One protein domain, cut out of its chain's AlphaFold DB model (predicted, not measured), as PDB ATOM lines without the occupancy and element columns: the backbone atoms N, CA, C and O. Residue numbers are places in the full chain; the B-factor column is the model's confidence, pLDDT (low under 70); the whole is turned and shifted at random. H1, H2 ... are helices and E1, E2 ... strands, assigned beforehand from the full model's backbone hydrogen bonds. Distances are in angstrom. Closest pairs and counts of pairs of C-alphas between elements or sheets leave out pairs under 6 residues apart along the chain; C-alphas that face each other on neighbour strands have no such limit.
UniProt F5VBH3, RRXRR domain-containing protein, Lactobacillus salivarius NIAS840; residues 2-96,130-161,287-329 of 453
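AT A GLANCE: This is residues 2 to 96, 130 to 161 and 287 to 329 of the 453 residues of the protein "RRXRR domain-containing protein" of Lactobacillus salivarius NIAS840 (UniProt F5VBH3). Two lobes make up this model: a larger one in which a twisted five-stranded sheet has the long helix H2 over one face and H4 over the other, with H3 packed on H4, and a smaller one in which H1 covers one face of a four-stranded sheet. Residues 52 to 62 join the lobes. The printed part has 170 residues, with four named helices and nine named strands in the order E1 E2 H1 E3 E4 E5 E6 E7 H2 E8 H3 H4 E9; the class is mixed, helices and strands. Both sheets are mixed, in the orders E2 E1 E4 E3 and E8 E5 E6 E7 E9. The whole is compact, with a radius of gyration of the C-alphas of 17.0 A and spans of 49 by 45 by 26 A.

HOW THE PARTS SIT: The N and O pairs named here are within hydrogen-bond range. E1, residues 11 to 14, and E2, residues 20 to 24, are an antiparallel hairpin, N 21 to O 13 at 2.8 A. E3, residues 39 to 41, and E4, residues 48 to 51, are another, N 50 to O 40 at 2.8 A; E4 is parallel to E1, N 49 to O 12 at 2.9 A. H1, residues 27 to 35, is on this sheet at a height over the sheet of 9.2 A, over E1 and only just over E4, with 3 C-alphas. E2, H1 and E3 are a split strand-helix-strand unit, E1 and E4 between its strands, with a right-handed crossover. E5, residues 63 to 67, E6, residues 71 to 78, and E7, residues 81 to 90, are a meander, each strand the antiparallel neighbour of the one before; N 65 and O 75 are 2.8 A apart, N 74 and O 86 2.9 A. The closest C-alphas of E2 and E7, Pro 23 and Tyr 83, are 7.3 A apart. E8, residues 154 to 158, is parallel to E5, N 156 to O 64 at 2.8 A; E9, residues 323 to 328, is parallel to E7, N 326 to O 87 at 2.8 A. H2, residues 130 to 146, and H4, residues 303 to 310, are on opposite faces, three layers with the sheet between; closest C-alphas are Leu 72 of E6 and Thr 139 of H2, 7.1 A, and Gly 65 of E5 and Ile 310 of H4, 4.7 A. H3, residues 287 to 296, only grazes the sheet with residues 287 to 290 and touches H4 about perpendicular, at 88 degrees, closest C-alphas Thr 290 and Ile 309 at 6.2 A. Every O i to N i+4 pair is within range in H1, H3 and H4, and 12 of 13 in H2.

IN THESE COORDINATES: E1 begins at C-alpha 11, (215.660, 181.736, 187.709). E6 is 23.2 A long, E7 27.9 A and H2 24.5 A, from first to last C-alpha. E9 ends at C-alpha 328, (192.314, 181.399, 187.564).

THE WHOLE: The C-alphas farthest apart, Thr 36 and Pro 161, are 52.2 A apart. Residues 97 to 129 and 162 to 286 are cut out; the C-alphas across these cuts are 11.4 A and 11.1 A apart. The links E4 to E5 and H4 to E9 are long. The mean pLDDT of the printed part is 90.5; residues 2 to 6 and 161 are under 70.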
ATOM      1  N   MET A   2     213.144 210.336 187.631       35.44
ATOM      2  CA  MET A   2     213.111 209.159 188.511       35.44
ATOM      3  C   MET A   2     214.119 208.154 187.951       35.44
ATOM      4  O   MET A   2     213.917 207.652 186.848       35.44
ATOM      5  N   SER A   3     215.222 207.921 188.664       42.53
ATOM      6  CA  SER A   3     216.202 206.889 188.326       42.53
ATOM      7  C   SER A   3     215.479 205.565 188.079       42.53
ATOM      8  O   SER A   3     214.698 205.133 188.931       42.53
ATOM      9  N   GLU A   4     215.704 204.928 186.928       56.69
ATOM     10  CA  GLU A   4     215.169 203.593 186.662       56.69
ATOM     11  C   GLU A   4     215.613 202.654 187.787       56.69
ATOM     12  O   GLU A   4     216.799 202.371 187.956       56.69
ATOM     13  N   ILE A   5     214.656 202.197 188.599       61.00
ATOM     14  CA  ILE A   5     214.927 201.250 189.678       61.00
ATOM     15  C   ILE A   5     215.552 200.013 189.033       61.00
ATOM     16  O   ILE A   5     214.911 199.347 188.217       61.00
ATOM     17  N   LYS A   6     216.805 199.711 189.385       67.31
ATOM     18  CA  LYS A   6     217.522 198.539 188.881       67.31
ATOM     19  C   LYS A   6     216.731 197.291 189.269       67.31
ATOM     20  O   LYS A   6     216.555 197.008 190.450       67.31
ATOM     21  N   LYS A   7     216.232 196.554 188.279       82.00
ATOM     22  CA  LYS A   7     215.479 195.316 188.500       82.00
ATOM     23  C   LYS A   7     216.315 194.103 188.133       82.00
ATOM     24  O   LYS A   7     217.112 194.149 187.197       82.00
ATOM     25  N   VAL A   8     216.119 193.011 188.866       89.31
ATOM     26  CA  VAL A   8     216.852 191.757 188.650       89.31
ATOM     27  C   VAL A   8     215.914 190.664 188.162       89.31
ATOM     28  O   VAL A   8     214.829 190.464 188.706       89.31
ATOM     29  N   ASP A   9     216.340 189.943 187.128       90.69
ATOM     30  CA  ASP A   9     215.693 188.713 186.685       90.69
ATOM     31  C   ASP A   9     216.290 187.511 187.414       90.69
ATOM     32  O   ASP A   9     217.510 187.350 187.474       90.69
ATOM     33  N   TYR A  10     215.420 186.639 187.924       94.25
ATOM     34  CA  TYR A  10     215.826 185.411 188.601       94.25
ATOM     35  C   TYR A  10     215.319 184.169 187.873       94.25
ATOM     36  O   TYR A  10     214.210 184.147 187.331       94.25
ATOM     37  N   ILE A  11     216.113 183.106 187.931       95.44
ATOM     38  CA  ILE A  11     215.660 181.736 187.709       95.44
ATOM     39  C   ILE A  11     215.632 181.031 189.061       95.44
ATOM     40  O   ILE A  11     216.590 181.098 189.834       95.44
ATOM     41  N   TYR A  12     214.515 180.369 189.337       95.94
ATOM     42  CA  TYR A  12     214.312 179.582 190.544       95.94
ATOM     43  C   TYR A  12     214.991 178.227 190.402       95.94
ATOM     44  O   TYR A  12     215.027 177.655 189.310       95.94
ATOM     45  N   ILE A  13     215.516 177.713 191.505       95.00
ATOM     46  CA  ILE A  13     216.322 176.499 191.512       95.00
ATOM     47  C   ILE A  13     215.711 175.518 192.498       95.00
ATOM     48  O   ILE A  13     215.270 175.895 193.580       95.00
ATOM     49  N   VAL A  14     215.695 174.256 192.100       95.12
ATOM     50  CA  VAL A  14     215.304 173.122 192.922       95.12
ATOM     51  C   VAL A  14     216.433 172.091 192.863       95.12
ATOM     52  O   VAL A  14     217.070 171.924 191.816       95.12
ATOM     53  N   ASP A  15     216.717 171.434 193.981       94.12
ATOM     54  CA  ASP A  15     217.704 170.356 194.049       94.12
ATOM     55  C   ASP A  15     217.232 169.089 193.294       94.12
ATOM     56  O   ASP A  15     216.132 169.025 192.730       94.12
ATOM     57  N   SER A  16     218.060 168.044 193.291       92.62
ATOM     58  CA  SER A  16     217.710 166.754 192.684       92.62
ATOM     59  C   SER A  16     216.500 166.070 193.332       92.62
ATOM     60  O   SER A  16     215.794 165.327 192.652       92.62
ATOM     61  N   ASN A  17     216.212 166.369 194.601       90.44
ATOM     62  CA  ASN A  17     215.132 165.774 195.392       90.44
ATOM     63  C   ASN A  17     213.802 166.541 195.293       90.44
ATOM     64  O   ASN A  17     212.765 166.031 195.713       90.44
ATOM     65  N   GLY A  18     213.791 167.740 194.707       89.56
ATOM     66  CA  GLY A  18     212.599 168.585 194.641       89.56
ATOM     67  C   GLY A  18     212.532 169.680 195.714       89.56
ATOM     68  O   GLY A  18     211.526 170.391 195.774       89.56
ATOM     69  N   THR A  19     213.573 169.849 196.528       93.00
ATOM     70  CA  THR A  19     213.691 170.879 197.566       93.00
ATOM     71  C   THR A  19     214.094 172.221 196.946       93.00
ATOM     72  O   THR A  19     215.046 172.276 196.160       93.00
ATOM     73  N   PRO A  20     213.396 173.326 197.256       94.75
ATOM     74  CA  PRO A  20     213.730 174.633 196.702       94.75
ATOM     75  C   PRO A  20     215.062 175.172 197.245       94.75
ATOM     76  O   PRO A  20     215.351 175.075 198.435       94.75
ATOM     77  N   LEU A  21     215.840 175.806 196.368       94.62
ATOM     78  CA  LEU A  21     217.110 176.472 196.671       94.62
ATOM     79  C   LEU A  21     217.028 177.971 196.364       94.62
ATOM     80  O   LEU A  21     216.060 178.458 195.773       94.62
ATOM     81  N   MET A  22     218.072 178.716 196.738       94.44
ATOM     82  CA  MET A  22     218.132 180.149 196.455       94.44
ATOM     83  C   MET A  22     218.064 180.443 194.946       94.44
ATOM     84  O   MET A  22     218.771 179.807 194.156       94.44
ATOM     85  N   PRO A  23     217.250 181.428 194.518       94.56
ATOM     86  CA  PRO A  23     217.197 181.840 193.119       94.56
ATOM     87  C   PRO A  23     218.522 182.446 192.655       94.56
ATOM     88  O   PRO A  23     219.223 183.107 193.421       94.56
ATOM     89  N   THR A  24     218.833 182.299 191.366       93.44
ATOM     90  CA  THR A  24     220.031 182.899 190.763       93.44
ATOM     91  C   THR A  24     219.676 183.939 189.712       93.44
ATOM     92  O   THR A  24     218.765 183.743 188.908       93.44
ATOM     93  N   SER A  25     220.433 185.033 189.684       93.38
ATOM     94  CA  SER A  25     220.399 186.037 188.615       93.38
ATOM     95  C   SER A  25     221.447 185.781 187.524       93.38
ATOM     96  O   SER A  25     221.486 186.476 186.511       93.38
ATOM     97  N   ARG A  26     222.301 184.757 187.685       93.44
ATOM     98  CA  ARG A  26     223.363 184.409 186.728       93.44
ATOM     99  C   ARG A  26     222.801 183.617 185.542       93.44
ATOM    100  O   ARG A  26     223.089 182.432 185.367       93.44
ATOM    101  N   LEU A  27     222.009 184.278 184.697       92.38
ATOM    102  CA  LEU A  27     221.286 183.654 183.576       92.38
ATOM    103  C   LEU A  27     222.208 182.912 182.586       92.38
ATOM    104  O   LEU A  27     221.837 181.864 182.056       92.38
ATOM    105  N   GLY A  28     223.435 183.403 182.377       93.25
ATOM    106  CA  GLY A  28     224.437 182.725 181.546       93.25
ATOM    107  C   GLY A  28     224.862 181.361 182.104       93.25
ATOM    108  O   GLY A  28     225.002 180.402 181.345       93.25
ATOM    109  N   MET A  29     224.994 181.234 183.430       92.88
ATOM    110  CA  MET A  29     225.291 179.951 184.078       92.88
ATOM    111  C   MET A  29     224.129 178.974 183.930       92.88
ATOM    112  O   MET A  29     224.353 177.827 183.561       92.88
ATOM    113  N   VAL A  30     222.897 179.451 184.123       94.25
ATOM    114  CA  VAL A  30     221.682 178.645 183.929       94.25
ATOM    115  C   VAL A  30     221.618 178.075 182.516       94.25
ATOM    116  O   VAL A  30     221.385 176.881 182.340       94.25
ATOM    117  N   ARG A  31     221.880 178.903 181.498       94.31
ATOM    118  CA  ARG A  31     221.927 178.443 180.105       94.31
ATOM    119  C   ARG A  31     222.985 177.355 179.907       94.31
ATOM    120  O   ARG A  31     222.700 176.378 179.217       94.31
ATOM    121  N   ARG A  32     224.176 177.499 180.503       95.31
ATOM    122  CA  ARG A  32     225.222 176.464 180.440       95.31
ATOM    123  C   ARG A  32     224.761 175.166 181.096       95.31
ATOM    124  O   ARG A  32     224.854 174.140 180.441       95.31
ATOM    125  N   TRP A  33     224.199 175.211 182.306       94.88
ATOM    126  CA  TRP A  33     223.697 174.016 183.001       94.88
ATOM    127  C   TRP A  33     222.610 173.277 182.221       94.88
ATOM    128  O   TRP A  33     222.607 172.051 182.197       94.88
ATOM    129  N   LEU A  34     221.707 174.011 181.563       94.56
ATOM    130  CA  LEU A  34     220.688 173.414 180.699       94.56
ATOM    131  C   LEU A  34     221.306 172.789 179.438       94.56
ATOM    132  O   LEU A  34     220.910 171.698 179.046       94.56
ATOM    133  N   LYS A  35     222.287 173.455 178.808       95.06
ATOM    134  CA  LYS A  35     222.951 172.952 177.592       95.06
ATOM    135  C   LYS A  35     223.818 171.721 177.869       95.06
ATOM    136  O   LYS A  35     223.866 170.826 177.036       95.06
ATOM    137  N   THR A  36     224.490 171.674 179.018       95.19
ATOM    138  CA  THR A  36     225.337 170.543 179.427       95.19
ATOM    139  C   THR A  36     224.556 169.404 180.085       95.19
ATOM    140  O   THR A  36     225.158 168.410 180.469       95.19
ATOM    141  N   GLY A  37     223.234 169.536 180.256       93.44
ATOM    142  CA  GLY A  37     222.392 168.510 180.879       93.44
ATOM    143  C   GLY A  37     222.516 168.406 182.406       93.44
ATOM    144  O   GLY A  37     221.924 167.516 183.007       93.44
ATOM    145  N   GLN A  38     223.236 169.324 183.061       93.00
ATOM    146  CA  GLN A  38     223.365 169.349 184.527       93.00
ATOM    147  C   GLN A  38     222.066 169.762 185.233       93.00
ATOM    148  O   GLN A  38     221.866 169.445 186.409       93.00
ATOM    149  N   ALA A  39     221.192 170.483 184.530       94.69
ATOM    150  CA  ALA A  39     219.876 170.872 185.006       94.69
ATOM    151  C   ALA A  39     218.815 170.640 183.924       94.69
ATOM    152  O   ALA A  39     219.101 170.680 182.728       94.69
ATOM    153  N   LYS A  40     217.569 170.454 184.356       94.06
ATOM    154  CA  LYS A  40     216.384 170.334 183.496       94.06
ATOM    155  C   LYS A  40     215.292 171.296 183.951       94.06
ATOM    156  O   LYS A  40     215.325 171.798 185.072       94.06
ATOM    157  N   TRP A  41     214.301 171.556 183.103       92.56
ATOM    158  CA  TRP A  41     213.124 172.321 183.521       92.56
ATOM    159  C   TRP A  41     212.326 171.553 184.579       92.56
ATOM    160  O   TRP A  41     212.080 170.355 184.434       92.56
ATOM    161  N   PHE A  42     211.916 172.240 185.647       91.31
ATOM    162  CA  PHE A  42     211.142 171.624 186.721       91.31
ATOM    163  C   PHE A  42     209.663 171.508 186.325       91.31
ATOM    164  O   PHE A  42     208.943 172.508 186.212       91.31
ATOM    165  N   GLY A  43     209.191 170.279 186.104       85.69
ATOM    166  CA  GLY A  43     207.831 170.017 185.629       85.69
ATOM    167  C   GLY A  43     207.536 170.733 184.303       85.69
ATOM    168  O   GLY A  43     208.305 170.637 183.357       85.69
ATOM    169  N   ASN A  44     206.434 171.491 184.248       76.88
ATOM    170  CA  ASN A  44     206.072 172.326 183.087       76.88
ATOM    171  C   ASN A  44     206.466 173.808 183.266       76.88
ATOM    172  O   ASN A  44     205.869 174.687 182.636       76.88
ATOM    173  N   SER A  45     207.401 174.103 184.174       80.25
ATOM    174  CA  SER A  45     207.865 175.465 184.445       80.25
ATOM    175  C   SER A  45     208.774 175.996 183.332       80.25
ATOM    176  O   SER A  45     209.422 175.239 182.616       80.25
ATOM    177  N   ARG A  46     208.834 177.326 183.205       82.19
ATOM    178  CA  ARG A  46     209.773 178.053 182.327       82.19
ATOM    179  C   ARG A  46     210.640 179.064 183.075       82.19
ATOM    180  O   ARG A  46     211.357 179.845 182.460       82.19
ATOM    181  N   ASN A  47     210.536 179.086 184.398       89.38
ATOM    182  CA  ASN A  47     211.311 179.959 185.275       89.38
ATOM    183  C   ASN A  47     211.965 179.190 186.429       89.38
ATOM    184  O   ASN A  47     212.670 179.799 187.225       89.38
ATOM    185  N   THR A  48     211.759 177.873 186.504       94.56
ATOM    186  CA  THR A  48     212.316 177.002 187.540       94.56
ATOM    187  C   THR A  48     213.087 175.861 186.897       94.56
ATOM    188  O   THR A  48     212.537 175.141 186.059       94.56
ATOM    189  N   ILE A  49     214.332 175.674 187.316       95.75
ATOM    190  CA  ILE A  49     215.171 174.544 186.919       95.75
ATOM    191  C   ILE A  49     215.361 173.590 188.097       95.75
ATOM    192  O   ILE A  49     215.317 174.004 189.253       95.75
ATOM    193  N   GLN A  50     215.590 172.322 187.785       95.62
ATOM    194  CA  GLN A  50     215.935 171.275 188.730       95.62
ATOM    195  C   GLN A  50     217.323 170.740 188.391       95.62
ATOM    196  O   GLN A  50     217.566 170.369 187.238       95.62
ATOM    197  N   PHE A  51     218.225 170.693 189.367       95.25
ATOM    198  CA  PHE A  51     219.510 170.025 189.180       95.25
ATOM    199  C   PHE A  51     219.323 168.511 189.074       95.25
ATOM    200  O   PHE A  51     218.491 167.924 189.756       95.25
ATOM    201  N   VAL A  52     220.089 167.876 188.188       93.81
ATOM    202  CA  VAL A  52     220.114 166.409 188.062       93.81
ATOM    203  C   VAL A  52     221.125 165.802 189.038       93.81
ATOM    204  O   VAL A  52     220.958 164.678 189.494       93.81
ATOM    205  N   ARG A  53     222.156 166.577 189.386       87.19
ATOM    206  CA  ARG A  53     223.210 166.206 190.332       87.19
ATOM    207  C   ARG A  53     222.922 166.741 191.740       87.19
ATOM    208  O   ARG A  53     222.257 167.776 191.853       87.19
ATOM    209  N   PRO A  54     223.481 166.116 192.790       87.25
ATOM    210  CA  PRO A  54     223.447 166.684 194.129       87.25
ATOM    211  C   PRO A  54     224.174 168.035 194.169       87.25
ATOM    212  O   PRO A  54     225.155 168.280 193.454       87.25
ATOM    213  N   VAL A  55     223.653 168.929 195.003       87.75
ATOM    214  CA  VAL A  55     224.155 170.286 195.228       87.75
ATOM    215  C   VAL A  55     224.053 170.612 196.712       87.75
ATOM    216  O   VAL A  55     223.164 170.115 197.398       87.75
ATOM    217  N   THR A  56     224.962 171.449 197.204       83.25
ATOM    218  CA  THR A  56     224.933 171.918 198.590       83.25
ATOM    219  C   THR A  56     223.731 172.832 198.829       83.25
ATOM    220  O   THR A  56     223.412 173.709 198.021       83.25
ATOM    221  N   THR A  57     223.048 172.618 199.950       75.38
ATOM    222  CA  THR A  57     221.797 173.293 200.305       75.38
ATOM    223  C   THR A  57     222.061 174.464 201.248       75.38
ATOM    224  O   THR A  57     221.714 174.411 202.423       75.38
ATOM    225  N   ASN A  58     222.678 175.533 200.739       79.00
ATOM    226  CA  ASN A  58     222.784 176.783 201.495       79.00
ATOM    227  C   ASN A  58     221.631 177.707 201.095       79.00
ATOM    228  O   ASN A  58     221.610 178.250 199.984       79.00
ATOM    229  N   THR A  59     220.655 177.862 201.988       89.31
ATOM    230  CA  THR A  59     219.521 178.775 201.819       89.31
ATOM    231  C   THR A  59     219.647 179.972 202.752       89.31
ATOM    232  O   THR A  59     220.315 179.919 203.779       89.31
ATOM    233  N   GLN A  60     219.033 181.082 202.357       91.81
ATOM    234  CA  GLN A  60     218.901 182.280 203.180       91.81
ATOM    235  C   GLN A  60     217.428 182.439 203.538       91.81
ATOM    236  O   GLN A  60     216.563 181.954 202.804       91.81
ATOM    237  N   GLU A  61     217.146 183.116 204.644       94.75
ATOM    238  CA  GLU A  61     215.772 183.342 205.072       94.75
ATOM    239  C   GLU A  61     215.014 184.208 204.066       94.75
ATOM    240  O   GLU A  61     215.484 185.270 203.642       94.75
ATOM    241  N   LEU A  62     213.827 183.739 203.682       97.25
ATOM    242  CA  LEU A  62     212.930 184.435 202.770       97.25
ATOM    243  C   LEU A  62     211.556 184.575 203.418       97.25
ATOM    244  O   LEU A  62     210.960 183.594 203.873       97.25
ATOM    245  N   THR A  63     211.022 185.787 203.366       98.25
ATOM    246  CA  THR A  63     209.692 186.125 203.861       98.25
ATOM    247  C   THR A  63     208.717 186.244 202.698       98.25
ATOM    248  O   THR A  63     208.939 186.995 201.748       98.25
ATOM    249  N   LEU A  64     207.613 185.501 202.766       98.31
ATOM    250  CA  LEU A  64     206.473 185.627 201.865       98.31
ATOM    251  C   LEU A  64     205.426 186.554 202.485       98.31
ATOM    252  O   LEU A  64     204.787 186.192 203.472       98.31
ATOM    253  N   GLY A  65     205.210 187.709 201.862       97.69
ATOM    254  CA  GLY A  65     204.113 188.615 202.176       97.69
ATOM    255  C   GLY A  65     202.870 188.326 201.339       97.69
ATOM    256  O   GLY A  65     202.949 188.150 200.117       97.69
ATOM    257  N   VAL A  66     201.712 188.275 201.999       96.62
ATOM    258  CA  VAL A  66     200.419 187.954 201.385       96.62
ATOM    259  C   VAL A  66     199.391 189.044 201.681       96.62
ATOM    260  O   VAL A  66     198.904 189.148 202.805       96.62
ATOM    261  N   ASP A  67     198.984 189.782 200.646       93.56
ATOM    262  CA  ASP A  67     197.786 190.633 200.679       93.56
ATOM    263  C   ASP A  67     196.572 189.798 200.240       93.56
ATOM    264  O   ASP A  67     196.396 189.471 199.061       93.56
ATOM    265  N   ALA A  68     195.728 189.418 201.204       85.19
ATOM    266  CA  ALA A  68     194.618 188.484 201.018       85.19
ATOM    267  C   ALA A  68     193.315 189.112 200.466       85.19
ATOM    268  O   ALA A  68     192.207 188.592 200.687       85.19
ATOM    269  N   GLY A  69     193.427 190.222 199.735       80.06
ATOM    270  CA  GLY A  69     192.329 190.930 199.081       80.06
ATOM    271  C   GLY A  69     191.489 190.103 198.089       80.06
ATOM    272  O   GLY A  69     191.542 188.871 197.991       80.06
ATOM    273  N   PHE A  70     190.583 190.770 197.359       78.56
ATOM    274  CA  PHE A  70     189.857 190.104 196.259       78.56
ATOM    275  C   PHE A  70     190.824 189.680 195.144       78.56
ATOM    276  O   PHE A  70     190.680 188.599 194.561       78.56
ATOM    277  N   HIS A  71     191.809 190.537 194.904       87.50
ATOM    278  CA  HIS A  71     193.060 190.220 194.245       87.50
ATOM    279  C   HIS A  71     194.037 189.764 195.324       87.50
ATOM    280  O   HIS A  71     194.088 190.362 196.394       87.50
ATOM    281  N   LEU A  72     194.751 188.677 195.061       92.62
ATOM    282  CA  LEU A  72     195.729 188.126 195.986       92.62
ATOM    283  C   LEU A  72     197.113 188.637 195.590       92.62
ATOM    284  O   LEU A  72     197.647 188.197 194.569       92.62
ATOM    285  N   GLY A  73     197.664 189.558 196.373       95.06
ATOM    286  CA  GLY A  73     199.041 190.018 196.233       95.06
ATOM    287  C   GLY A  73     199.998 189.051 196.924       95.06
ATOM    288  O   GLY A  73     199.740 188.621 198.046       95.06
ATOM    289  N   LEU A  74     201.088 188.684 196.252       97.38
ATOM    290  CA  LEU A  74     202.155 187.853 196.810       97.38
ATOM    291  C   LEU A  74     203.504 188.476 196.463       97.38
ATOM    292  O   LEU A  74     203.753 188.734 195.283       97.38
ATOM    293  N   SER A  75     204.373 188.651 197.454       97.69
ATOM    294  CA  SER A  75     205.772 189.031 197.242       97.69
ATOM    295  C   SER A  75     206.692 188.210 198.138       97.69
ATOM    296  O   SER A  75     206.326 187.879 199.263       97.69
ATOM    297  N   VAL A  76     207.866 187.842 197.627       98.19
ATOM    298  CA  VAL A  76     208.901 187.139 198.393       98.19
ATOM    299  C   VAL A  76     210.136 188.017 198.468       98.19
ATOM    300  O   VAL A  76     210.729 188.330 197.432       98.19
ATOM    301  N   VAL A  77     210.518 188.380 199.689       97.62
ATOM    302  CA  VAL A  77     211.628 189.288 199.992       97.62
ATOM    303  C   VAL A  77     212.606 188.602 200.944       97.62
ATOM    304  O   VAL A  77     212.209 187.841 201.821       97.62
ATOM    305  N   GLY A  78     213.895 188.863 200.758       95.94
ATOM    306  CA  GLY A  78     214.962 188.450 201.665       95.94
ATOM    307  C   GLY A  78     216.281 189.108 201.275       95.94
ATOM    308  O   GLY A  78     216.477 189.456 200.110       95.94
ATOM    309  N   ASN A  79     217.188 189.307 202.231       93.19
ATOM    310  CA  ASN A  79     218.509 189.923 201.999       93.19
ATOM    311  C   ASN A  79     218.441 191.252 201.225       93.19
ATOM    312  O   ASN A  79     219.208 191.476 200.286       93.19
ATOM    313  N   ASN A  80     217.468 192.099 201.574       93.50
ATOM    314  CA  ASN A  80     217.205 193.378 200.913       93.50
ATOM    315  C   ASN A  80     216.962 193.255 199.388       93.50
ATOM    316  O   ASN A  80     217.277 194.151 198.600       93.50
ATOM    317  N   ARG A  81     216.412 192.115 198.949       94.81
ATOM    318  CA  ARG A  81     216.046 191.821 197.560       94.81
ATOM    319  C   ARG A  81     214.662 191.201 197.487       94.81
ATOM    320  O   ARG A  81     214.291 190.348 198.285       94.81
ATOM    321  N   GLU A  82     213.924 191.578 196.460       95.69
ATOM    322  CA  GLU A  82     212.696 190.914 196.062       95.69
ATOM    323  C   GLU A  82     213.013 189.826 195.030       95.69
ATOM    324  O   GLU A  82     213.757 190.061 194.076       95.69
ATOM    325  N   TYR A  83     212.450 188.631 195.199       96.06
ATOM    326  CA  TYR A  83     212.699 187.487 194.316       96.06
ATOM    327  C   TYR A  83     211.515 187.177 193.401       96.06
ATOM    328  O   TYR A  83     211.710 186.828 192.233       96.06
ATOM    329  N   TYR A  84     210.290 187.323 193.908       96.31
ATOM    330  CA  TYR A  84     209.061 186.978 193.198       96.31
ATOM    331  C   TYR A  84     207.943 187.946 193.554       96.31
ATOM    332  O   TYR A  84     207.755 188.245 194.728       96.31
ATOM    333  N   VAL A  85     207.151 188.346 192.557       95.94
ATOM    334  CA  VAL A  85     205.942 189.150 192.750       95.94
ATOM    335  C   VAL A  85     204.813 188.607 191.898       95.94
ATOM    336  O   VAL A  85     204.994 188.327 190.710       95.94
ATOM    337  N   SER A  86     203.612 188.501 192.460       95.25
ATOM    338  CA  SER A  86     202.434 188.243 191.641       95.25
ATOM    339  C   SER A  86     201.144 188.823 192.175       95.25
ATOM    340  O   SER A  86     200.906 188.834 193.378       95.25
ATOM    341  N   GLU A  87     200.265 189.163 191.241       95.25
ATOM    342  CA  GLU A  87     198.859 189.418 191.503       95.25
ATOM    343  C   GLU A  87     198.041 188.243 190.969       95.25
ATOM    344  O   GLU A  87     198.010 187.956 189.766       95.25
ATOM    345  N   SER A  88     197.366 187.546 191.874       94.69
ATOM    346  CA  SER A  88     196.557 186.377 191.571       94.69
ATOM    347  C   SER A  88     195.066 186.712 191.638       94.69
ATOM    348  O   SER A  88     194.508 186.995 192.695       94.69
ATOM    349  N   LEU A  89     194.382 186.631 190.498       92.62
ATOM    350  CA  LEU A  89     192.963 186.936 190.359       92.62
ATOM    351  C   LEU A  89     192.121 185.678 190.146       92.62
ATOM    352  O   LEU A  89     192.356 184.855 189.250       92.62
ATOM    353  N   ARG A  90     191.019 185.594 190.891       88.19
ATOM    354  CA  ARG A  90     189.984 184.579 190.709       88.19
ATOM    355  C   ARG A  90     188.699 185.199 190.173       88.19
ATOM    356  O   ARG A  90     188.078 186.041 190.809       88.19
ATOM    357  N   LYS A  91     188.200 184.692 189.041       81.38
ATOM    358  CA  LYS A  91     186.871 185.088 188.548       81.38
ATOM    359  C   LYS A  91     185.763 184.606 189.488       81.38
ATOM    360  O   LYS A  91     185.793 183.474 189.987       81.38
ATOM    361  N   SER A  92     184.745 185.445 189.673       74.94
ATOM    362  CA  SER A  92     183.537 185.064 190.404       74.94
ATOM    363  C   SER A  92     182.854 183.866 189.732       74.94
ATOM    364  O   SER A  92     182.711 183.797 188.511       74.94
ATOM    365  N   GLU A  93     182.427 182.897 190.544       76.75
ATOM    366  CA  GLU A  93     181.678 181.720 190.079       76.75
ATOM    367  C   GLU A  93     180.209 181.737 190.519       76.75
ATOM    368  O   GLU A  93     179.479 180.780 190.240       76.75
ATOM    369  N   LYS A  94     179.773 182.809 191.200       77.94
ATOM    370  CA  LYS A  94     178.445 182.920 191.820       77.94
ATOM    371  C   LYS A  94     177.343 182.579 190.823       77.94
ATOM    372  O   LYS A  94     176.568 181.656 191.071       77.94
ATOM    373  N   ASP A  95     177.330 183.240 189.671       80.19
ATOM    374  CA  ASP A  95     176.257 183.086 188.683       80.19
ATOM    375  C   ASP A  95     176.166 181.656 188.175       80.19
ATOM    376  O   ASP A  95     175.088 181.081 188.089       80.19
ATOM    377  N   ARG A  96     177.310 181.008 187.946       78.81
ATOM    378  CA  ARG A  96     177.354 179.617 187.479       78.81
ATOM    379  C   ARG A  96     176.887 178.634 188.546       78.81
ATOM    380  O   ARG A  96     176.248 177.634 188.210       78.81
ATOM    381  N   PRO A 130     180.378 177.271 198.858       86.12
ATOM    382  CA  PRO A 130     181.342 176.856 197.832       86.12
ATOM    383  C   PRO A 130     182.159 177.994 197.204       86.12
ATOM    384  O   PRO A 130     183.282 177.782 196.762       86.12
ATOM    385  N   SER A 131     181.601 179.206 197.137       84.00
ATOM    386  CA  SER A 131     182.309 180.390 196.638       84.00
ATOM    387  C   SER A 131     183.389 180.900 197.589       84.00
ATOM    388  O   SER A 131     184.389 181.431 197.111       84.00
ATOM    389  N   ILE A 132     183.156 180.768 198.897       87.38
ATOM    390  CA  ILE A 132     184.087 181.140 199.963       87.38
ATOM    391  C   ILE A 132     185.165 180.064 200.065       87.38
ATOM    392  O   ILE A 132     186.337 180.400 199.969       87.38
ATOM    393  N   GLN A 133     184.769 178.784 200.118       90.62
ATOM    394  CA  GLN A 133     185.702 177.653 200.116       90.62
ATOM    395  C   GLN A 133     186.672 177.741 198.934       90.62
ATOM    396  O   GLN A 133     187.875 177.723 199.123       90.62
ATOM    397  N   HIS A 134     186.170 177.962 197.716       88.88
ATOM    398  CA  HIS A 134     187.040 178.094 196.545       88.88
ATOM    399  C   HIS A 134     187.966 179.321 196.599       88.88
ATOM    400  O   HIS A 134     189.015 179.307 195.962       88.88
ATOM    401  N   ARG A 135     187.586 180.401 197.302       89.81
ATOM    402  CA  ARG A 135     188.481 181.551 197.513       89.81
ATOM    403  C   ARG A 135     189.594 181.175 198.494       89.81
ATOM    404  O   ARG A 135     190.744 181.411 198.159       89.81
ATOM    405  N   LEU A 136     189.254 180.521 199.607       92.38
ATOM    406  CA  LEU A 136     190.214 179.986 200.575       92.38
ATOM    407  C   LEU A 136     191.182 179.003 199.898       92.38
ATOM    408  O   LEU A 136     192.382 179.240 199.891       92.38
ATOM    409  N   ASP A 137     190.660 177.975 199.225       93.06
ATOM    410  CA  ASP A 137     191.462 176.967 198.520       93.06
ATOM    411  C   ASP A 137     192.399 177.601 197.482       93.06
ATOM    412  O   ASP A 137     193.524 177.146 197.295       93.06
ATOM    413  N   PHE A 138     191.933 178.640 196.777       93.50
ATOM    414  CA  PHE A 138     192.746 179.362 195.802       93.50
ATOM    415  C   PHE A 138     193.895 180.117 196.475       93.50
ATOM    416  O   PHE A 138     195.029 179.971 196.026       93.50
ATOM    417  N   THR A 139     193.622 180.850 197.558       94.06
ATOM    418  CA  THR A 139     194.642 181.554 198.346       94.06
ATOM    419  C   THR A 139     195.692 180.586 198.880       94.06
ATOM    420  O   THR A 139     196.873 180.739 198.578       94.06
ATOM    421  N   ILE A 140     195.269 179.523 199.571       95.75
ATOM    422  CA  ILE A 140     196.179 178.511 200.123       95.75
ATOM    423  C   ILE A 140     197.004 177.848 199.015       95.75
ATOM    424  O   ILE A 140     198.206 177.639 199.172       95.75
ATOM    425  N   LYS A 141     196.391 177.534 197.868       95.25
ATOM    426  CA  LYS A 141     197.095 176.917 196.740       95.25
ATOM    427  C   LYS A 141     198.155 177.834 196.132       95.25
ATOM    428  O   LYS A 141     199.198 177.334 195.720       95.25
ATOM    429  N   GLU A 142     197.884 179.131 196.026       95.56
ATOM    430  CA  GLU A 142     198.860 180.092 195.506       95.56
ATOM    431  C   GLU A 142     200.024 180.305 196.476       95.56
ATOM    432  O   GLU A 142     201.163 180.321 196.018       95.56
ATOM    433  N   ILE A 143     199.770 180.335 197.790       96.38
ATOM    434  CA  ILE A 143     200.827 180.362 198.815       96.38
ATOM    435  C   ILE A 143     201.682 179.090 198.723       96.38
ATOM    436  O   ILE A 143     202.874 179.164 198.432       96.38
ATOM    437  N   LYS A 144     201.070 177.900 198.847       96.56
ATOM    438  CA  LYS A 144     201.775 176.599 198.791       96.56
ATOM    439  C   LYS A 144     202.529 176.368 197.484       96.56
ATOM    440  O   LYS A 144     203.436 175.547 197.431       96.56
ATOM    441  N   ARG A 145     202.144 177.041 196.399       94.88
ATOM    442  CA  ARG A 145     202.872 176.970 195.133       94.88
ATOM    443  C   ARG A 145     204.254 177.610 195.243       94.88
ATOM    444  O   ARG A 145     205.172 177.063 194.644       94.88
ATOM    445  N   LEU A 146     204.396 178.736 195.944       96.25
ATOM    446  CA  LEU A 146     205.685 179.425 196.069       96.25
ATOM    447  C   LEU A 146     206.696 178.577 196.844       96.25
ATOM    448  O   LEU A 146     207.825 178.431 196.388       96.25
ATOM    449  N   TYR A 147     206.244 177.879 197.889       96.06
ATOM    450  CA  TYR A 147     207.043 176.894 198.632       96.06
ATOM    451  C   TYR A 147     207.615 175.760 197.765       96.06
ATOM    452  O   TYR A 147     208.531 175.071 198.188       96.06
ATOM    453  N   LYS A 148     207.099 175.534 196.547       95.19
ATOM    454  CA  LYS A 148     207.640 174.496 195.652       95.19
ATOM    455  C   LYS A 148     208.930 174.897 194.945       95.19
ATOM    456  O   LYS A 148     209.565 174.036 194.354       95.19
ATOM    457  N   PHE A 149     209.247 176.188 194.882       94.88
ATOM    458  CA  PHE A 149     210.391 176.678 194.105       94.88
ATOM    459  C   PHE A 149     211.151 177.827 194.778       94.88
ATOM    460  O   PHE A 149     212.130 178.308 194.212       94.88
ATOM    461  N   LEU A 150     210.715 178.273 195.959       95.94
ATOM    462  CA  LEU A 150     211.409 179.245 196.798       95.94
ATOM    463  C   LEU A 150     211.561 178.689 198.221       95.94
ATOM    464  O   LEU A 150     210.577 178.164 198.750       95.94
ATOM    465  N   PRO A 151     212.750 178.812 198.842       95.69
ATOM    466  CA  PRO A 151     213.003 178.365 200.210       95.69
ATOM    467  C   PRO A 151     212.429 179.377 201.212       95.69
ATOM    468  O   PRO A 151     213.154 180.144 201.834       95.69
ATOM    469  N   ILE A 152     211.100 179.442 201.300       96.94
ATOM    470  CA  ILE A 152     210.390 180.379 202.177       96.94
ATOM    471  C   ILE A 152     210.466 179.875 203.617       96.94
ATOM    472  O   ILE A 152     210.011 178.767 203.899       96.94
ATOM    473  N   THR A 153     210.986 180.710 204.513       95.62
ATOM    474  CA  THR A 153     211.077 180.429 205.951       95.62
ATOM    475  C   THR A 153     209.926 181.077 206.709       95.62
ATOM    476  O   THR A 153     209.310 180.436 207.555       95.62
ATOM    477  N   ASN A 154     209.563 182.308 206.338       97.38
ATOM    478  CA  ASN A 154     208.577 183.110 207.055       97.38
ATOM    479  C   ASN A 154     207.359 183.415 206.174       97.38
ATOM    480  O   ASN A 154     207.492 183.816 205.018       97.38
ATOM    481  N   LEU A 155     206.155 183.260 206.727       97.69
ATOM    482  CA  LEU A 155     204.896 183.614 206.072       97.69
ATOM    483  C   LEU A 155     204.223 184.746 206.840       97.69
ATOM    484  O   LEU A 155     203.830 184.553 207.986       97.69
ATOM    485  N   VAL A 156     204.031 185.895 206.196       96.88
ATOM    486  CA  VAL A 156     203.305 187.037 206.761       96.88
ATOM    487  C   VAL A 156     202.037 187.267 205.948       96.88
ATOM    488  O   VAL A 156     202.087 187.480 204.735       96.88
ATOM    489  N   VAL A 157     200.882 187.211 206.605       94.69
ATOM    490  CA  VAL A 157     199.578 187.370 205.954       94.69
ATOM    491  C   VAL A 157     198.865 188.590 206.516       94.69
ATOM    492  O   VAL A 157     198.615 188.673 207.718       94.69
ATOM    493  N   GLU A 158     198.484 189.522 205.645       91.38
ATOM    494  CA  GLU A 158     197.579 190.602 206.027       91.38
ATOM    495  C   GLU A 158     196.160 190.046 206.150       91.38
ATOM    496  O   GLU A 158     195.475 189.761 205.161       91.38
ATOM    497  N   VAL A 159     195.718 189.880 207.394       84.44
ATOM    498  CA  VAL A 159     194.340 189.538 207.729       84.44
ATOM    499  C   VAL A 159     193.909 190.351 208.935       84.44
ATOM    500  O   VAL A 159     194.559 190.357 209.974       84.44
ATOM    501  N   THR A 160     192.763 191.012 208.817       70.06
ATOM    502  CA  THR A 160     192.131 191.692 209.948       70.06
ATOM    503  C   THR A 160     190.802 191.005 210.237       70.06
ATOM    504  O   THR A 160     189.937 190.977 209.351       70.06
ATOM    505  N   PRO A 161     190.617 190.411 211.432       67.12
ATOM    506  CA  PRO A 161     189.317 189.902 211.832       67.12
ATOM    507  C   PRO A 161     188.357 191.087 211.934       67.12
ATOM    508  O   PRO A 161     188.591 192.041 212.668       67.12
ATOM    509  N   GLY A 287     196.280 196.021 207.977       84.69
ATOM    510  CA  GLY A 287     196.389 196.910 206.816       84.69
ATOM    511  C   GLY A 287     196.819 198.347 207.120       84.69
ATOM    512  O   GLY A 287     197.401 199.002 206.255       84.69
ATOM    513  N   TYR A 288     196.591 198.853 208.339       87.06
ATOM    514  CA  TYR A 288     197.060 200.194 208.711       87.06
ATOM    515  C   TYR A 288     198.595 200.255 208.809       87.06
ATOM    516  O   TYR A 288     199.187 201.256 208.414       87.06
ATOM    517  N   LEU A 289     199.249 199.174 209.256       88.31
ATOM    518  CA  LEU A 289     200.711 199.085 209.300       88.31
ATOM    519  C   LEU A 289     201.284 199.122 207.883       88.31
ATOM    520  O   LEU A 289     202.187 199.909 207.606       88.31
ATOM    521  N   THR A 290     200.696 198.341 206.970       88.56
ATOM    522  CA  THR A 290     201.046 198.360 205.543       88.56
ATOM    523  C   THR A 290     200.885 199.766 204.958       88.56
ATOM    524  O   THR A 290     201.762 200.241 204.240       88.56
ATOM    525  N   ALA A 291     199.793 200.466 205.287       89.12
ATOM    526  CA  ALA A 291     199.542 201.824 204.808       89.12
ATOM    527  C   ALA A 291     200.575 202.840 205.325       89.12
ATOM    528  O   ALA A 291     201.079 203.633 204.527       89.12
ATOM    529  N   ASN A 292     200.921 202.783 206.614       93.00
ATOM    530  CA  ASN A 292     201.907 203.669 207.234       93.00
ATOM    531  C   ASN A 292     203.307 203.447 206.651       93.00
ATOM    532  O   ASN A 292     203.976 204.403 206.265       93.00
ATOM    533  N   LEU A 293     203.738 202.187 206.524       93.75
ATOM    534  CA  LEU A 293     205.025 201.844 205.910       93.75
ATOM    535  C   LEU A 293     205.077 202.270 204.444       93.75
ATOM    536  O   LEU A 293     206.078 202.808 203.982       93.75
ATOM    537  N   ARG A 294     203.977 202.093 203.714       93.81
ATOM    538  CA  ARG A 294     203.878 202.539 202.328       93.81
ATOM    539  C   ARG A 294     204.032 204.057 202.198       93.81
ATOM    540  O   ARG A 294     204.694 204.500 201.267       93.81
ATOM    541  N   GLN A 295     203.432 204.834 203.102       93.62
ATOM    542  CA  GLN A 295     203.603 206.289 203.134       93.62
ATOM    543  C   GLN A 295     205.044 206.666 203.491       93.62
ATOM    544  O   GLN A 295     205.626 207.499 202.808       93.62
ATOM    545  N   LYS A 296     205.630 206.008 204.500       94.56
ATOM    546  CA  LYS A 296     207.022 206.216 204.920       94.56
ATOM    547  C   LYS A 296     208.022 205.995 203.779       94.56
ATOM    548  O   LYS A 296     208.972 206.754 203.666       94.56
ATOM    549  N   TYR A 297     207.811 204.969 202.957       93.56
ATOM    550  CA  TYR A 297     208.695 204.621 201.836       93.56
ATOM    551  C   TYR A 297     208.259 205.227 200.490       93.56
ATOM    552  O   TYR A 297     208.801 204.853 199.453       93.56
ATOM    553  N   GLU A 298     207.242 206.095 200.479       93.38
ATOM    554  CA  GLU A 298     206.696 206.739 199.270       93.38
ATOM    555  C   GLU A 298     206.291 205.763 198.144       93.38
ATOM    556  O   GLU A 298     206.304 206.074 196.948       93.38
ATOM    557  N   ILE A 299     205.875 204.548 198.510       91.12
ATOM    558  CA  ILE A 299     205.500 203.510 197.547       91.12
ATOM    559  C   ILE A 299     204.028 203.685 197.138       91.12
ATOM    560  O   ILE A 299     203.136 203.888 197.957       91.12
ATOM    561  N   LYS A 300     203.709 203.570 195.845       91.56
ATOM    562  CA  LYS A 300     202.314 203.689 195.377       91.56
ATOM    563  C   LYS A 300     201.454 202.510 195.835       91.56
ATOM    564  O   LYS A 300     201.899 201.363 195.826       91.56
ATOM    565  N   LYS A 301     200.181 202.771 196.153       89.94
ATOM    566  CA  LYS A 301     199.201 201.732 196.508       89.94
ATOM    567  C   LYS A 301     198.954 200.780 195.338       89.94
ATOM    568  O   LYS A 301     198.476 201.195 194.285       89.94
ATOM    569  N   SER A 302     199.223 199.498 195.549       91.06
ATOM    570  CA  SER A 302     198.836 198.406 194.656       91.06
ATOM    571  C   SER A 302     198.896 197.086 195.424       91.06
ATOM    572  O   SER A 302     199.684 196.969 196.356       91.06
ATOM    573  N   HIS A 303     198.146 196.067 194.999       88.44
ATOM    574  CA  HIS A 303     198.205 194.735 195.623       88.44
ATOM    575  C   HIS A 303     199.615 194.122 195.606       88.44
ATOM    576  O   HIS A 303     199.985 193.361 196.495       88.44
ATOM    577  N   LEU A 304     200.420 194.456 194.590       93.00
ATOM    578  CA  LEU A 304     201.809 194.007 194.491       93.00
ATOM    579  C   LEU A 304     202.699 194.684 195.535       93.00
ATOM    580  O   LEU A 304     203.518 194.027 196.173       93.00
ATOM    581  N   ASN A 305     202.539 195.997 195.696       93.69
ATOM    582  CA  ASN A 305     203.337 196.785 196.626       93.69
ATOM    583  C   ASN A 305     202.921 196.544 198.073       93.69
ATOM    584  O   ASN A 305     203.785 196.465 198.937       93.69
ATOM    585  N   ASP A 306     201.627 196.362 198.325       93.75
ATOM    586  CA  ASP A 306     201.118 196.015 199.647       93.75
ATOM    587  C   ASP A 306     201.710 194.651 200.073       93.75
ATOM    588  O   ASP A 306     202.319 194.557 201.135       93.75
ATOM    589  N   ALA A 307     201.709 193.635 199.194       95.38
ATOM    590  CA  ALA A 307     202.382 192.352 199.446       95.38
ATOM    591  C   ALA A 307     203.900 192.469 199.677       95.38
ATOM    592  O   ALA A 307     204.455 191.736 200.492       95.38
ATOM    593  N   PHE A 308     204.575 193.381 198.975       96.31
ATOM    594  CA  PHE A 308     206.002 193.657 199.164       96.31
ATOM    595  C   PHE A 308     206.307 194.278 200.529       96.31
ATOM    596  O   PHE A 308     207.221 193.820 201.208       96.31
ATOM    597  N   ILE A 309     205.523 195.272 200.953       96.25
ATOM    598  CA  ILE A 309     205.649 195.878 202.284       96.25
ATOM    599  C   ILE A 309     205.399 194.827 203.371       96.25
ATOM    600  O   ILE A 309     206.173 194.729 204.319       96.25
ATOM    601  N   ILE A 310     204.366 193.991 203.208       95.88
ATOM    602  CA  ILE A 310     204.052 192.894 204.139       95.88
ATOM    603  C   ILE A 310     205.219 191.901 204.250       95.88
ATOM    604  O   ILE A 310     205.475 191.373 205.329       95.88
ATOM    605  N   ALA A 311     205.941 191.656 203.154       96.62
ATOM    606  CA  ALA A 311     207.113 190.784 203.138       96.62
ATOM    607  C   ALA A 311     208.353 191.400 203.824       96.62
ATOM    608  O   ALA A 311     209.381 190.732 203.914       96.62
ATOM    609  N   GLY A 312     208.278 192.653 204.290       95.38
ATOM    610  CA  GLY A 312     209.399 193.394 204.876       95.38
ATOM    611  C   GLY A 312     210.196 194.224 203.867       95.38
ATOM    612  O   GLY A 312     211.304 194.654 204.173       95.38
ATOM    613  N   GLY A 313     209.664 194.439 202.661       94.56
ATOM    614  CA  GLY A 313     210.292 195.288 201.655       94.56
ATOM    615  C   GLY A 313     210.313 196.764 202.057       94.56
ATOM    616  O   GLY A 313     209.342 197.295 202.598       94.56
ATOM    617  N   THR A 314     211.420 197.429 201.745       94.19
ATOM    618  CA  THR A 314     211.681 198.853 202.010       94.19
ATOM    619  C   THR A 314     211.941 199.615 200.707       94.19
ATOM    620  O   THR A 314     212.005 199.029 199.624       94.19
ATOM    621  N   ASP A 315     212.123 200.928 200.802       90.44
ATOM    622  CA  ASP A 315     212.627 201.793 199.726       90.44
ATOM    623  C   ASP A 315     214.029 201.387 199.229       90.44
ATOM    624  O   ASP A 315     214.328 201.493 198.041       90.44
ATOM    625  N   THR A 316     214.867 200.846 200.115       91.38
ATOM    626  CA  THR A 316     216.221 200.363 199.792       91.38
ATOM    627  C   THR A 316     216.261 198.947 199.208       91.38
ATOM    628  O   THR A 316     217.315 198.497 198.751       91.38
ATOM    629  N   THR A 317     215.142 198.218 199.214       93.06
ATOM    630  CA  THR A 317     215.082 196.830 198.743       93.06
ATOM    631  C   THR A 317     215.094 196.758 197.212       93.06
ATOM    632  O   THR A 317     214.261 197.347 196.520       93.06
ATOM    633  N   LEU A 318     215.995 195.944 196.658       93.38
ATOM    634  CA  LEU A 318     216.129 195.763 195.212       93.38
ATOM    635  C   LEU A 318     214.922 195.015 194.624       93.38
ATOM    636  O   LEU A 318     214.639 193.881 195.011       93.38
ATOM    637  N   ARG A 319     214.238 195.615 193.645       92.69
ATOM    638  CA  ARG A 319     213.022 195.051 193.033       92.69
ATOM    639  C   ARG A 319     213.324 193.969 191.991       92.69
ATOM    640  O   ARG A 319     214.361 193.976 191.325       92.69
ATOM    641  N   THR A 320     212.378 193.052 191.796       92.25
ATOM    642  CA  THR A 320     212.485 191.989 190.780       92.25
ATOM    643  C   THR A 320     211.798 192.359 189.466       92.25
ATOM    644  O   THR A 320     210.791 193.064 189.445       92.25
ATOM    645  N   ASN A 321     212.295 191.814 188.355       91.31
ATOM    646  CA  ASN A 321     211.572 191.771 187.078       91.31
ATOM    647  C   ASN A 321     210.592 190.588 187.001       91.31
ATOM    648  O   ASN A 321     209.787 190.498 186.069       91.31
ATOM    649  N   ASN A 322     210.627 189.663 187.962       92.88
ATOM    650  CA  ASN A 322     209.757 188.491 188.008       92.88
ATOM    651  C   ASN A 322     208.375 188.818 188.584       92.88
ATOM    652  O   ASN A 322     207.976 188.331 189.642       92.88
ATOM    653  N   VAL A 323     207.648 189.638 187.830       94.06
ATOM    654  CA  VAL A 323     206.324 190.152 188.167       94.06
ATOM    655  C   VAL A 323     205.287 189.419 187.334       94.06
ATOM    656  O   VAL A 323     205.374 189.404 186.105       94.06
ATOM    657  N   TYR A 324     204.298 188.799 187.974       93.88
ATOM    658  CA  TYR A 324     203.336 187.944 187.286       93.88
ATOM    659  C   TYR A 324     201.886 188.328 187.570       93.88
ATOM    660  O   TYR A 324     201.460 188.420 188.715       93.88
ATOM    661  N   SER A 325     201.078 188.426 186.518       94.31
ATOM    662  CA  SER A 325     199.623 188.389 186.634       94.31
ATOM    663  C   SER A 325     199.147 186.955 186.440       94.31
ATOM    664  O   SER A 325     199.410 186.333 185.403       94.31
ATOM    665  N   ARG A 326     198.450 186.410 187.436       93.75
ATOM    666  CA  ARG A 326     197.952 185.033 187.439       93.75
ATOM    667  C   ARG A 326     196.442 185.034 187.522       93.75
ATOM    668  O   ARG A 326     195.850 185.439 188.510       93.75
ATOM    669  N   GLN A 327     195.774 184.520 186.501       93.31
ATOM    670  CA  GLN A 327     194.320 184.470 186.466       93.31
ATOM    671  C   GLN A 327     193.820 183.027 186.509       93.31
ATOM    672  O   GLN A 327     194.061 182.238 185.589       93.31
ATOM    673  N   LYS A 328     193.013 182.687 187.524       91.06
ATOM    674  CA  LYS A 328     192.314 181.399 187.564       91.06
ATOM    675  C   LYS A 328     191.349 181.298 186.388       91.06
ATOM    676  O   LYS A 328     190.333 181.999 186.305       91.06
ATOM    677  N   LEU A 329     191.639 180.364 185.490       88.75
ATOM    678  CA  LEU A 329     190.742 179.959 184.422       88.75
ATOM    679  C   LEU A 329     189.884 178.776 184.860       88.75
ATOM    680  O   LEU A 329     190.198 178.024 185.783       88.75
TER     681      LEU A 329